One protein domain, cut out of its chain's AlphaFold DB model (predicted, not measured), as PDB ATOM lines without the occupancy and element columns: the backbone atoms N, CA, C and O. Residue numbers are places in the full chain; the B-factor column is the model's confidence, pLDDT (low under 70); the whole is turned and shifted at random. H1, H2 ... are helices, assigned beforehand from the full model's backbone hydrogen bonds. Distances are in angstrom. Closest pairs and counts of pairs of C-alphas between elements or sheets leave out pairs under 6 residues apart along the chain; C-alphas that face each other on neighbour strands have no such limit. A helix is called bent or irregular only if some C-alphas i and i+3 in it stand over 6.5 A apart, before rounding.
ATOM      1  N   TRP A 349      53.386 -16.081 -20.996       83.12
ATOM      2  CA  TRP A 349      52.038 -16.243 -20.443       83.12
ATOM      3  C   TRP A 349      51.820 -17.685 -19.963       83.12
ATOM      4  O   TRP A 349      51.974 -18.627 -20.750       83.12
ATOM      5  N   SER A 350      51.455 -17.866 -18.693       86.62
ATOM      6  CA  SER A 350      51.054 -19.163 -18.131       86.62
ATOM      7  C   SER A 350      49.701 -19.616 -18.704       86.62
ATOM      8  O   SER A 350      49.031 -18.860 -19.412       86.62
ATOM      9  N   ARG A 351      49.296 -20.870 -18.455       84.56
ATOM     10  CA  ARG A 351      47.951 -21.333 -18.846       84.56
ATOM     11  C   ARG A 351      46.872 -20.627 -18.019       84.56
ATOM     12  O   ARG A 351      45.925 -20.100 -18.591       84.56
ATOM     13  N   GLU A 352      47.082 -20.541 -16.710       85.25
ATOM     14  CA  GLU A 352      46.192 -19.869 -15.759       85.25
ATOM     15  C   GLU A 352      46.004 -18.379 -16.088       85.25
ATOM     16  O   GLU A 352      44.877 -17.901 -16.070       85.25
ATOM     17  N   GLU A 353      47.065 -17.653 -16.468       87.31
ATOM     18  CA  GLU A 353      46.963 -16.239 -16.873       87.31
ATOM     19  C   GLU A 353      46.038 -16.050 -18.089       87.31
ATOM     20  O   GLU A 353      45.294 -15.073 -18.145       87.31
ATOM     21  N   ARG A 354      46.052 -16.989 -19.049       86.31
ATOM     22  CA  ARG A 354      45.164 -16.963 -20.228       86.31
ATOM     23  C   ARG A 354      43.726 -17.303 -19.861       86.31
ATOM     24  O   ARG A 354      42.808 -16.566 -20.206       86.31
ATOM     25  N   GLU A 355      43.524 -18.389 -19.122       86.50
ATOM     26  CA  GLU A 355      42.184 -18.790 -18.689       86.50
ATOM     27  C   GLU A 355      41.532 -17.728 -17.795       86.50
ATOM     28  O   GLU A 355      40.331 -17.496 -17.896       86.50
ATOM     29  N   ASN A 356      42.308 -17.054 -16.946       88.81
ATOM     30  CA  ASN A 356      41.812 -15.975 -16.096       88.81
ATOM     31  C   ASN A 356      41.528 -14.692 -16.889       88.81
ATOM     32  O   ASN A 356      40.562 -14.007 -16.567       88.81
ATOM     33  N   LEU A 357      42.284 -14.402 -17.954       87.31
ATOM     34  CA  LEU A 357      41.955 -13.335 -18.906       87.31
ATOM     35  C   LEU A 357      40.594 -13.596 -19.581       87.31
ATOM     36  O   LEU A 357      39.729 -12.724 -19.559       87.31
ATOM     37  N   VAL A 358      40.354 -14.819 -20.077       85.38
ATOM     38  CA  VAL A 358      39.051 -15.226 -20.648       85.38
ATOM     39  C   VAL A 358      37.919 -15.114 -19.614       85.38
ATOM     40  O   VAL A 358      36.851 -14.587 -19.928       85.38
ATOM     41  N   LYS A 359      38.140 -15.583 -18.375       85.75
ATOM     42  CA  LYS A 359      37.157 -15.493 -17.277       85.75
ATOM     43  C   LYS A 359      36.844 -14.036 -16.912       85.75
ATOM     44  O   LYS A 359      35.679 -13.709 -16.725       85.75
ATOM     45  N   GLY A 360      37.850 -13.159 -16.871       85.69
ATOM     46  CA  GLY A 360      37.683 -11.740 -16.545       85.69
ATOM     47  C   GLY A 360      36.845 -10.966 -17.567       85.69
ATOM     48  O   GLY A 360      35.993 -10.173 -17.171       85.69
ATOM     49  N   ILE A 361      37.017 -11.228 -18.871       85.56
ATOM     50  CA  ILE A 361      36.174 -10.597 -19.907       85.56
ATOM     51  C   ILE A 361      34.740 -11.131 -19.831       85.56
ATOM     52  O   ILE A 361      33.795 -10.349 -19.901       85.56
ATOM     53  N   ARG A 362      34.560 -12.448 -19.637       83.12
ATOM     54  CA  ARG A 362      33.226 -13.051 -19.456       83.12
ATOM     55  C   ARG A 362      32.502 -12.481 -18.233       83.12
ATOM     56  O   ARG A 362      31.321 -12.175 -18.346       83.12
ATOM     57  N   GLN A 363      33.215 -12.262 -17.126       85.19
ATOM     58  CA  GLN A 363      32.670 -11.599 -15.942       85.19
ATOM     59  C   GLN A 363      32.219 -10.166 -16.260       85.19
ATOM     60  O   GLN A 363      31.059  -9.851 -16.028       85.19
ATOM     61  N   GLN A 364      33.083  -9.312 -16.830       85.31
ATOM     62  CA  GLN A 364      32.705  -7.921 -17.138       85.31
ATOM     63  C   GLN A 364      31.545  -7.838 -18.147       85.31
ATOM     64  O   GLN A 364      30.691  -6.959 -18.034       85.31
ATOM     65  N   PHE A 365      31.467  -8.775 -19.098       83.50
ATOM     66  CA  PHE A 365      30.332  -8.899 -20.015       83.50
ATOM     67  C   PHE A 365      29.030  -9.239 -19.268       83.50
ATOM     68  O   PHE A 365      28.009  -8.592 -19.489       83.50
ATOM     69  N   GLN A 366      29.065 -10.214 -18.352       81.25
ATOM     70  CA  GLN A 366      27.909 -10.580 -17.523       81.25
ATOM     71  C   GLN A 366      27.510  -9.454 -16.560       81.25
ATOM     72  O   GLN A 366      26.325  -9.164 -16.437       81.25
ATOM     73  N   GLU A 367      28.467  -8.763 -15.942       82.12
ATOM     74  CA  GLU A 367      28.220  -7.587 -15.094       82.12
ATOM     75  C   GLU A 367      27.567  -6.447 -15.888       82.12
ATOM     76  O   GLU A 367      26.583  -5.872 -15.428       82.12
ATOM     77  N   SER A 368      28.021  -6.173 -17.117       80.62
ATOM     78  CA  SER A 368      27.378  -5.182 -17.988       80.62
ATOM     79  C   SER A 368      25.985  -5.612 -18.460       80.62
ATOM     80  O   SER A 368      25.124  -4.750 -18.629       80.62
ATOM     81  N   ALA A 369      25.746  -6.907 -18.684       77.50
ATOM     82  CA  ALA A 369      24.429  -7.424 -19.057       77.50
ATOM     83  C   ALA A 369      23.441  -7.379 -17.876       77.50
ATOM     84  O   ALA A 369      22.277  -7.013 -18.058       77.50
ATOM     85  N   LEU A 370      23.913  -7.674 -16.658       77.62
ATOM     86  CA  LEU A 370      23.156  -7.481 -15.421       77.62
ATOM     87  C   LEU A 370      22.837  -6.001 -15.200       77.62
ATOM     88  O   LEU A 370      21.683  -5.681 -14.941       77.62
ATOM     89  N   GLN A 371      23.810  -5.098 -15.365       77.69
ATOM     90  CA  GLN A 371      23.600  -3.659 -15.185       77.69
ATOM     91  C   GLN A 371      22.535  -3.115 -16.146       77.69
ATOM     92  O   GLN A 371      21.568  -2.519 -15.690       77.69
ATOM     93  N   VAL A 372      22.635  -3.408 -17.450       75.31
ATOM     94  CA  VAL A 372      21.625  -2.992 -18.447       75.31
ATOM     95  C   VAL A 372      20.236  -3.554 -18.119       75.31
ATOM     96  O   VAL A 372      19.233  -2.872 -18.322       75.31
ATOM     97  N   SER A 373      20.166  -4.771 -17.571       70.75
ATOM     98  CA  SER A 373      18.904  -5.363 -17.110       70.75
ATOM     99  C   SER A 373      18.346  -4.614 -15.893       70.75
ATOM    100  O   SER A 373      17.181  -4.228 -15.888       70.75
ATOM    101  N   VAL A 374      19.175  -4.350 -14.878       71.62
ATOM    102  CA  VAL A 374      18.793  -3.610 -13.662       71.62
ATOM    103  C   VAL A 374      18.378  -2.170 -13.979       71.62
ATOM    104  O   VAL A 374      17.385  -1.700 -13.426       71.62
ATOM    105  N   ASP A 375      19.062  -1.492 -14.901       71.06
ATOM    106  CA  ASP A 375      18.718  -0.138 -15.351       71.06
ATOM    107  C   ASP A 375      17.365  -0.117 -16.086       71.06
ATOM    108  O   ASP A 375      16.545   0.776 -15.864       71.06
ATOM    109  N   TRP A 376      17.086  -1.141 -16.904       68.06
ATOM    110  CA  TRP A 376      15.793  -1.326 -17.572       68.06
ATOM    111  C   TRP A 376      14.650  -1.540 -16.567       68.06
ATOM    112  O   TRP A 376      13.631  -0.854 -16.648       68.06
ATOM    113  N   PHE A 377      14.826  -2.420 -15.574       60.25
ATOM    114  CA  PHE A 377      13.819  -2.626 -14.523       60.25
ATOM    115  C   PHE A 377      13.668  -1.418 -13.588       60.25
ATOM    116  O   PHE A 377      12.558  -1.140 -13.144       60.25
ATOM    117  N   SER A 378      14.736  -0.655 -13.347       65.12
ATOM    118  CA  SER A 378      14.687   0.599 -12.574       65.12
ATOM    119  C   SER A 378      14.003   1.748 -13.326       65.12
ATOM    120  O   SER A 378      13.616   2.736 -12.707       65.12
ATOM    121  N   SER A 379      13.845   1.618 -14.649       60.81
ATOM    122  CA  SER A 379      13.167   2.588 -15.521       60.81
ATOM    123  C   SER A 379      11.688   2.256 -15.775       60.81
ATOM    124  O   SER A 379      10.996   3.022 -16.445       60.81
ATOM    125  N   SER A 388      11.427 -13.250  -7.072       51.31
ATOM    126  CA  SER A 388      11.847 -14.310  -8.012       51.31
ATOM    127  C   SER A 388      12.444 -13.729  -9.293       51.31
ATOM    128  O   SER A 388      13.484 -14.184  -9.754       51.31
ATOM    129  N   ASN A 389      11.845 -12.650  -9.805       60.78
ATOM    130  CA  ASN A 389      12.223 -12.020 -11.067       60.78
ATOM    131  C   ASN A 389      13.720 -11.649 -11.117       60.78
ATOM    132  O   ASN A 389      14.372 -11.878 -12.130       60.78
ATOM    133  N   LEU A 390      14.307 -11.150 -10.019       59.84
ATOM    134  CA  LEU A 390      15.734 -10.803  -9.993       59.84
ATOM    135  C   LEU A 390      16.642 -12.042 -10.032       59.84
ATOM    136  O   LEU A 390      17.649 -12.027 -10.740       59.84
ATOM    137  N   ASP A 391      16.289 -13.113  -9.320       63.31
ATOM    138  CA  ASP A 391      17.045 -14.369  -9.368       63.31
ATOM    139  C   ASP A 391      16.883 -15.081 -10.725       63.31
ATOM    140  O   ASP A 391      17.858 -15.628 -11.240       63.31
ATOM    141  N   ASP A 392      15.711 -14.985 -11.362       64.88
ATOM    142  CA  ASP A 392      15.448 -15.481 -12.720       64.88
ATOM    143  C   ASP A 392      16.233 -14.687 -13.794       64.88
ATOM    144  O   ASP A 392      16.786 -15.269 -14.736       64.88
ATOM    145  N   ILE A 393      16.383 -13.364 -13.633       63.91
ATOM    146  CA  ILE A 393      17.278 -12.523 -14.456       63.91
ATOM    147  C   ILE A 393      18.746 -12.918 -14.233       63.91
ATOM    148  O   ILE A 393      19.513 -13.072 -15.184       63.91
ATOM    149  N   ILE A 394      19.154 -13.124 -12.980       65.25
ATOM    150  CA  ILE A 394      20.521 -13.532 -12.640       65.25
ATOM    151  C   ILE A 394      20.830 -14.945 -13.161       65.25
ATOM    152  O   ILE A 394      21.966 -15.200 -13.568       65.25
ATOM    153  N   ALA A 395      19.858 -15.859 -13.178       64.44
ATOM    154  CA  ALA A 395      19.980 -17.174 -13.798       64.44
ATOM    155  C   ALA A 395      20.113 -17.050 -15.323       64.44
ATOM    156  O   ALA A 395      21.116 -17.480 -15.888       64.44
ATOM    157  N   THR A 396      19.181 -16.362 -15.987       65.00
ATOM    158  CA  THR A 396      19.219 -16.199 -17.449       65.00
ATOM    159  C   THR A 396      20.464 -15.460 -17.951       65.00
ATOM    160  O   THR A 396      20.970 -15.816 -19.009       65.00
ATOM    161  N   VAL A 397      21.039 -14.509 -17.200       64.25
ATOM    162  CA  VAL A 397      22.313 -13.850 -17.570       64.25
ATOM    163  C   VAL A 397      23.555 -14.708 -17.261       64.25
ATOM    164  O   VAL A 397      24.586 -14.559 -17.926       64.25
ATOM    165  N   LYS A 398      23.477 -15.663 -16.323       62.12
ATOM    166  CA  LYS A 398      24.507 -16.713 -16.166       62.12
ATOM    167  C   LYS A 398      24.462 -17.721 -17.316       62.12
ATOM    168  O   LYS A 398      25.523 -18.104 -17.808       62.12
ATOM    169  N   ASP A 399      23.257 -18.079 -17.751       58.28
ATOM    170  CA  ASP A 399      22.988 -19.081 -18.789       58.28
ATOM    171  C   ASP A 399      22.983 -18.500 -20.220       58.28
ATOM    172  O   ASP A 399      22.868 -19.245 -21.194       58.28
ATOM    173  N   LEU A 400      23.154 -17.180 -20.380       65.00
ATOM    174  CA  LEU A 400      23.356 -16.534 -21.679       65.00
ATOM    175  C   LEU A 400      24.573 -17.143 -22.391       65.00
ATOM    176  O   LEU A 400      25.712 -16.991 -21.945       65.00
ATOM    177  N   GLU A 401      24.350 -17.748 -23.560       58.22
ATOM    178  CA  GLU A 401      25.429 -18.210 -24.433       58.22
ATOM    179  C   GLU A 401      26.284 -17.019 -24.901       58.22
ATOM    180  O   GLU A 401      25.941 -16.285 -25.831       58.22
ATOM    181  N   ILE A 402      27.418 -16.800 -24.225       70.12
ATOM    182  CA  ILE A 402      28.370 -15.738 -24.567       70.12
ATOM    183  C   ILE A 402      29.123 -16.138 -25.845       70.12
ATOM    184  O   ILE A 402      30.185 -16.777 -25.783       70.12
ATOM    185  N   THR A 403      28.557 -15.772 -26.997       72.19
ATOM    186  CA  THR A 403      29.170 -15.983 -28.313       72.19
ATOM    187  C   THR A 403      30.399 -15.074 -28.504       72.19
ATOM    188  O   THR A 403      30.452 -13.982 -27.924       72.19
ATOM    189  N   PRO A 404      31.414 -15.481 -29.292       71.00
ATOM    190  CA  PRO A 404      32.622 -14.674 -29.509       71.00
ATOM    191  C   PRO A 404      32.356 -13.287 -30.117       71.00
ATOM    192  O   PRO A 404      33.079 -12.332 -29.836       71.00
ATOM    193  N   GLU A 405      31.300 -13.156 -30.917       74.00
ATOM    194  CA  GLU A 405      30.909 -11.928 -31.613       74.00
ATOM    195  C   GLU A 405      30.397 -10.883 -30.614       74.00
ATOM    196  O   GLU A 405      30.863  -9.744 -30.621       74.00
ATOM    197  N   ARG A 406      29.541 -11.297 -29.667       74.00
ATOM    198  CA  ARG A 406      29.083 -10.439 -28.560       74.00
ATOM    199  C   ARG A 406      30.230  -9.991 -27.655       74.00
ATOM    200  O   ARG A 406      30.197  -8.883 -27.125       74.00
ATOM    201  N   ILE A 407      31.271 -10.819 -27.499       78.25
ATOM    202  CA  ILE A 407      32.491 -10.395 -26.797       78.25
ATOM    203  C   ILE A 407      33.198  -9.295 -27.597       78.25
ATOM    204  O   ILE A 407      33.569  -8.289 -26.998       78.25
ATOM    205  N   ARG A 408      33.347  -9.432 -28.927       78.06
ATOM    206  CA  ARG A 408      33.951  -8.393 -29.789       78.06
ATOM    207  C   ARG A 408      33.217  -7.054 -29.710       78.06
ATOM    208  O   ARG A 408      33.879  -6.033 -29.546       78.06
ATOM    209  N   GLU A 409      31.886  -7.057 -29.756       77.81
ATOM    210  CA  GLU A 409      31.049  -5.856 -29.575       77.81
ATOM    211  C   GLU A 409      31.255  -5.188 -28.202       77.81
ATOM    212  O   GLU A 409      31.125  -3.971 -28.066       77.81
ATOM    213  N   PHE A 410      31.610  -5.975 -27.182       81.44
ATOM    214  CA  PHE A 410      31.873  -5.496 -25.828       81.44
ATOM    215  C   PHE A 410      33.324  -5.036 -25.590       81.44
ATOM    216  O   PHE A 410      33.550  -4.271 -24.656       81.44
ATOM    217  N   LEU A 411      34.309  -5.420 -26.417       80.62
ATOM    218  CA  LEU A 411      35.728  -5.075 -26.191       80.62
ATOM    219  C   LEU A 411      36.013  -3.573 -25.982       80.62
ATOM    220  O   LEU A 411      36.807  -3.276 -25.092       80.62
ATOM    221  N   PRO A 412      35.366  -2.616 -26.685       84.69
ATOM    222  CA  PRO A 412      35.552  -1.182 -26.420       84.69
ATOM    223  C   PRO A 412      35.076  -0.720 -25.030       84.69
ATOM    224  O   PRO A 412      35.370   0.402 -24.627       84.69
ATOM    225  N   LYS A 413      34.323  -1.560 -24.307       80.62
ATOM    226  CA  LYS A 413      33.781  -1.309 -22.961       80.62
ATOM    227  C   LYS A 413      34.514  -2.097 -21.862       80.62
ATOM    228  O   LYS A 413      34.210  -1.909 -20.686       80.62
ATOM    229  N   VAL A 414      35.465  -2.970 -22.215       85.69
ATOM    230  CA  VAL A 414      36.245  -3.769 -21.253       85.69
ATOM    231  C   VAL A 414      37.218  -2.870 -20.489       85.69
ATOM    232  O   VAL A 414      38.087  -2.225 -21.074       85.69
ATOM    233  N   ASN A 415      37.131  -2.875 -19.158       85.94
ATOM    234  CA  ASN A 415      38.111  -2.208 -18.305       85.94
ATOM    235  C   ASN A 415      39.311  -3.140 -18.083       85.94
ATOM    236  O   ASN A 415      39.344  -3.942 -17.140       85.94
ATOM    237  N   TRP A 416      40.296  -3.034 -18.977       86.50
ATOM    238  CA  TRP A 416      41.480  -3.889 -18.998       86.50
ATOM    239  C   TRP A 416      42.357  -3.783 -17.744       86.50
ATOM    240  O   TRP A 416      42.901  -4.798 -17.309       86.50
ATOM    241  N   ASP A 417      42.492  -2.602 -17.131       86.69
ATOM    242  CA  ASP A 417      43.310  -2.432 -15.920       86.69
ATOM    243  C   ASP A 417      42.615  -3.004 -14.673       86.69
ATOM    244  O   ASP A 417      43.259  -3.661 -13.851       86.69
ATOM    245  N   GLN A 418      41.289  -2.856 -14.562       85.25
ATOM    246  CA  GLN A 418      40.500  -3.551 -13.538       85.25
ATOM    247  C   GLN A 418      40.580  -5.075 -13.719       85.25
ATOM    248  O   GLN A 418      40.775  -5.807 -12.746       85.25
ATOM    249  N   LEU A 419      40.509  -5.558 -14.965       87.50
ATOM    250  CA  LEU A 419      40.661  -6.975 -15.288       87.50
ATOM    251  C   LEU A 419      42.050  -7.495 -14.891       87.50
ATOM    252  O   LEU A 419      42.144  -8.517 -14.208       87.50
ATOM    253  N   ALA A 420      43.125  -6.795 -15.261       87.19
ATOM    254  CA  ALA A 420      44.493  -7.173 -14.905       87.19
ATOM    255  C   ALA A 420      44.700  -7.195 -13.377       87.19
ATOM    256  O   ALA A 420      45.272  -8.147 -12.843       87.19
ATOM    257  N   SER A 421      44.161  -6.199 -12.666       86.88
ATOM    258  CA  SER A 421      44.176  -6.112 -11.199       86.88
ATOM    259  C   SER A 421      43.485  -7.305 -10.517       86.88
ATOM    260  O   SER A 421      44.020  -7.890  -9.569       86.88
ATOM    261  N   MET A 422      42.310  -7.709 -11.009       83.19
ATOM    262  CA  MET A 422      41.509  -8.775 -10.399       83.19
ATOM    263  C   MET A 422      41.970 -10.182 -10.812       83.19
ATOM    264  O   MET A 422      42.170 -11.037  -9.944       83.19
ATOM    265  N   TYR A 423      42.178 -10.417 -12.112       84.50
ATOM    266  CA  TYR A 423      42.321 -11.753 -12.709       84.50
ATOM    267  C   TYR A 423      43.753 -12.124 -13.121       84.50
ATOM    268  O   TYR A 423      44.111 -13.303 -13.069       84.50
ATOM    269  N   VAL A 424      44.588 -11.152 -13.513       83.75
ATOM    270  CA  VAL A 424      45.920 -11.396 -14.114       83.75
ATOM    271  C   VAL A 424      47.015 -10.614 -13.370       83.75
ATOM    272  O   VAL A 424      47.798  -9.850 -13.937       83.75
ATOM    273  N   LYS A 425      47.040 -10.806 -12.047       78.38
ATOM    274  CA  LYS A 425      47.846 -10.039 -11.085       78.38
ATOM    275  C   LYS A 425      49.330  -9.993 -11.463       78.38
ATOM    276  O   LYS A 425      50.032 -11.002 -11.414       78.38
ATOM    277  N   GLY A 426      49.821  -8.793 -11.774       78.94
ATOM    278  CA  GLY A 426      51.214  -8.551 -12.170       78.94
ATOM    279  C   GLY A 426      51.450  -8.395 -13.677       78.94
ATOM    280  O   GLY A 426      52.616  -8.417 -14.089       78.94
ATOM    281  N   ARG A 427      50.377  -8.232 -14.463       83.31
ATOM    282  CA  ARG A 427      50.343  -7.643 -15.818       83.31
ATOM    283  C   ARG A 427      49.721  -6.241 -15.779       83.31
ATOM    284  O   ARG A 427      49.112  -5.878 -14.774       83.31
ATOM    285  N   SER A 428      49.847  -5.473 -16.862       86.38
ATOM    286  CA  SER A 428      49.046  -4.253 -17.091       86.38
ATOM    287  C   SER A 428      47.821  -4.522 -17.974       86.38
ATOM    288  O   SER A 428      47.800  -5.508 -18.715       86.38
ATOM    289  N   GLY A 429      46.823  -3.629 -17.963       85.62
ATOM    290  CA  GLY A 429      45.662  -3.732 -18.850       85.62
ATOM    291  C   GLY A 429      46.054  -3.778 -20.328       85.62
ATOM    292  O   GLY A 429      45.607  -4.663 -21.050       85.62
ATOM    293  N   ALA A 430      46.997  -2.932 -20.751       83.25
ATOM    294  CA  ALA A 430      47.527  -2.939 -22.117       83.25
ATOM    295  C   ALA A 430      48.221  -4.266 -22.509       83.25
ATOM    296  O   ALA A 430      48.190  -4.654 -23.680       83.25
ATOM    297  N   GLU A 431      48.836  -4.999 -21.566       83.62
ATOM    298  CA  GLU A 431      49.333  -6.359 -21.835       83.62
ATOM    299  C   GLU A 431      48.181  -7.357 -22.033       83.62
ATOM    300  O   GLU A 431      48.271  -8.205 -22.921       83.62
ATOM    301  N   CYS A 432      47.111  -7.261 -21.235       84.62
ATOM    302  CA  CYS A 432      45.908  -8.092 -21.356       84.62
ATOM    303  C   CYS A 432      45.153  -7.838 -22.672       84.62
ATOM    304  O   CYS A 432      44.851  -8.790 -23.389       84.62
ATOM    305  N   GLU A 433      44.931  -6.573 -23.027       86.50
ATOM    306  CA  GLU A 433      44.327  -6.131 -24.289       86.50
ATOM    307  C   GLU A 433      45.136  -6.629 -25.496       86.50
ATOM    308  O   GLU A 433      44.624  -7.351 -26.357       86.50
ATOM    309  N   THR A 434      46.442  -6.332 -25.519       83.44
ATOM    310  CA  THR A 434      47.345  -6.772 -26.595       83.44
ATOM    311  C   THR A 434      47.392  -8.297 -26.701       83.44
ATOM    312  O   THR A 434      47.546  -8.833 -27.803       83.44
ATOM    313  N   ARG A 435      47.272  -9.022 -25.578       84.12
ATOM    314  CA  ARG A 435      47.225 -10.488 -25.571       84.12
ATOM    315  C   ARG A 435      45.916 -11.007 -26.161       84.12
ATOM    316  O   ARG A 435      45.972 -11.903 -27.004       84.12
ATOM    317  N   TRP A 436      44.780 -10.435 -25.767       85.50
ATOM    318  CA  TRP A 436      43.462 -10.812 -26.274       85.50
ATOM    319  C   TRP A 436      43.375 -10.639 -27.792       85.50
ATOM    320  O   TRP A 436      43.227 -11.629 -28.511       85.50
ATOM    321  N   LEU A 437      43.611  -9.410 -28.270       83.12
ATOM    322  CA  LEU A 437      43.494  -8.987 -29.673       83.12
ATOM    323  C   LEU A 437      44.476  -9.668 -30.646       83.12
ATOM    324  O   LEU A 437      44.422  -9.407 -31.846       83.12
ATOM    325  N   ASN A 438      45.392 -10.514 -30.162       82.12
ATOM    326  CA  ASN A 438      46.370 -11.222 -30.997       82.12
ATOM    327  C   ASN A 438      46.382 -12.749 -30.836       82.12
ATOM    328  O   ASN A 438      46.991 -13.421 -31.676       82.12
ATOM    329  N   HIS A 439      45.767 -13.294 -29.776       79.00
ATOM    330  CA  HIS A 439      45.915 -14.711 -29.424       79.00
ATOM    331  C   HIS A 439      44.749 -15.385 -28.681       79.00
ATOM    332  O   HIS A 439      44.678 -16.607 -28.764       79.00
ATOM    333  N   GLU A 440      43.911 -14.670 -27.918       80.94
ATOM    334  CA  GLU A 440      42.909 -15.317 -27.035       80.94
ATOM    335  C   GLU A 440      41.455 -15.128 -27.496       80.94
ATOM    336  O   GLU A 440      40.583 -15.879 -27.063       80.94
ATOM    337  N   ASP A 441      41.188 -14.166 -28.385       79.50
ATOM    338  CA  ASP A 441      39.903 -14.057 -29.083       79.50
ATOM    339  C   ASP A 441      39.665 -15.317 -29.953       79.50
ATOM    340  O   ASP A 441      40.461 -15.575 -30.866       79.50
ATOM    341  N   PRO A 442      38.582 -16.095 -29.721       76.81
ATOM    342  CA  PRO A 442      38.297 -17.331 -30.456       76.81
ATOM    343  C   PRO A 442      38.148 -17.166 -31.974       76.81
ATOM    344  O   PRO A 442      38.272 -18.146 -32.705       76.81
ATOM    345  N   LEU A 443      37.879 -15.948 -32.455       75.19
ATOM    346  CA  LEU A 443      37.729 -15.636 -33.879       75.19
ATOM    347  C   LEU A 443      39.068 -15.331 -34.578       75.19
ATOM    348  O   LEU A 443      39.076 -15.021 -35.770       75.19
ATOM    349  N   ILE A 444      40.203 -15.404 -33.872       81.94
ATOM    350  CA  ILE A 444      41.540 -15.265 -34.463       81.94
ATOM    351  C   ILE A 444      42.025 -16.612 -35.006       81.94
ATOM    352  O   ILE A 444      42.184 -17.589 -34.270       81.94
ATOM    353  N   ASN A 445      42.381 -16.644 -36.291       78.12
ATOM    354  CA  ASN A 445      42.978 -17.817 -36.921       78.12
ATOM    355  C   ASN A 445      44.404 -18.075 -36.388       78.12
ATOM    356  O   ASN A 445      45.387 -17.506 -36.867       78.12
TER     357      ASN A 445
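What this domain is: This is residues 349 to 379 and 388 to 445 of the 927 residues of the protein "Myb domain protein 4r1, putative isoform 1" of Theobroma cacao (UniProt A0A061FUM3). One long helix, H1, is the axle of this model, and four short helices pack on it, H4 and H5 on overlapping parts of it and H3 and H2 farther along. H4 and H5 cross it in its first half and also touch each other, H3 crosses it near its middle, and H2 runs back along part of its second half. The printed part has 89 residues with five named helices, H1 to H5 in that order along the chain, and no named strand; the class is all helix. It is only just compact, close to loose, with a radius of gyration of the C-alphas of 14.2 A, and only just elongated, with spans of 42 by 28 by 22 A.

How they stand to each other: H1, residues 351 to 378, is the hub, touching four other helices. H2, residues 388 to 399, touches it with residues 393 to 398 alone, beside residues 366 to 373 of H1; the closest C-alphas are those of Gln 366 and Val 397, 6.5 A apart. These two run opposite ways at a shallow tilt of 33 degrees, only just short of steep. H3, residues 404 to 413, touches residues 361 to 365 of H1 and is about perpendicular to it at 76 degrees, the closest C-alphas being those of Phe 365 and Phe 410, 6.9 A apart. H4, residues 416 to 423, touches residues 353 to 361 of H1, the closest C-alphas being those of Asn 356 and Tyr 423 at 5.4 A. They run opposite ways at a steep tilt of 68 degrees, only just short of about perpendicular. H5, residues 429 to 440, touches residues 354 to 358 of H1, about perpendicular at 75 degrees, with the C-alphas of Leu 357 and Cys 432 closest at 7.0 A. H5 also touches H4, with its residues 429 to 433 alone, about perpendicular at 84 degrees; the closest C-alphas are those of Asp 417 and Gly 429, 4.0 A apart. H2 is apart from H3, H4 and H5, and H3 is apart from H4 and H5. Each O i to N i+4 pair is within hydrogen-bond range in H1, H2 and H4, against 4 of 6 in H3 and 7 of 8 in H5.

Where its parts are: H1 begins at C-alpha 351 (47.951, -21.333, -18.846) and ends at C-alpha 378 (14.687, 0.599, -12.574), 40.3 A away. H2 measures 16.2 A, H3 14.9 A and H5 14.4 A from first to last C-alpha. H3 is irregular, with C-alphas 409 and 412 7.2 A apart, and H5 only just, with C-alphas 437 and 440 6.9 A apart. H5 ends at C-alpha 440 (42.909, -15.317, -27.035).

The domain as a whole: The two C-alphas farthest apart are those of Ser 350 and Ser 379, 43.8 A. Residues 380 to 387 are not printed, and C-alphas 379 and 388 stand 18.5 A apart across the cut between H1 and H2. The links H2 to H3, H3 to H4 and H4 to H5 are tight. Mean pLDDT of the printed part is 77.8; residues 376 to 379 and 388 to 401 are under 70.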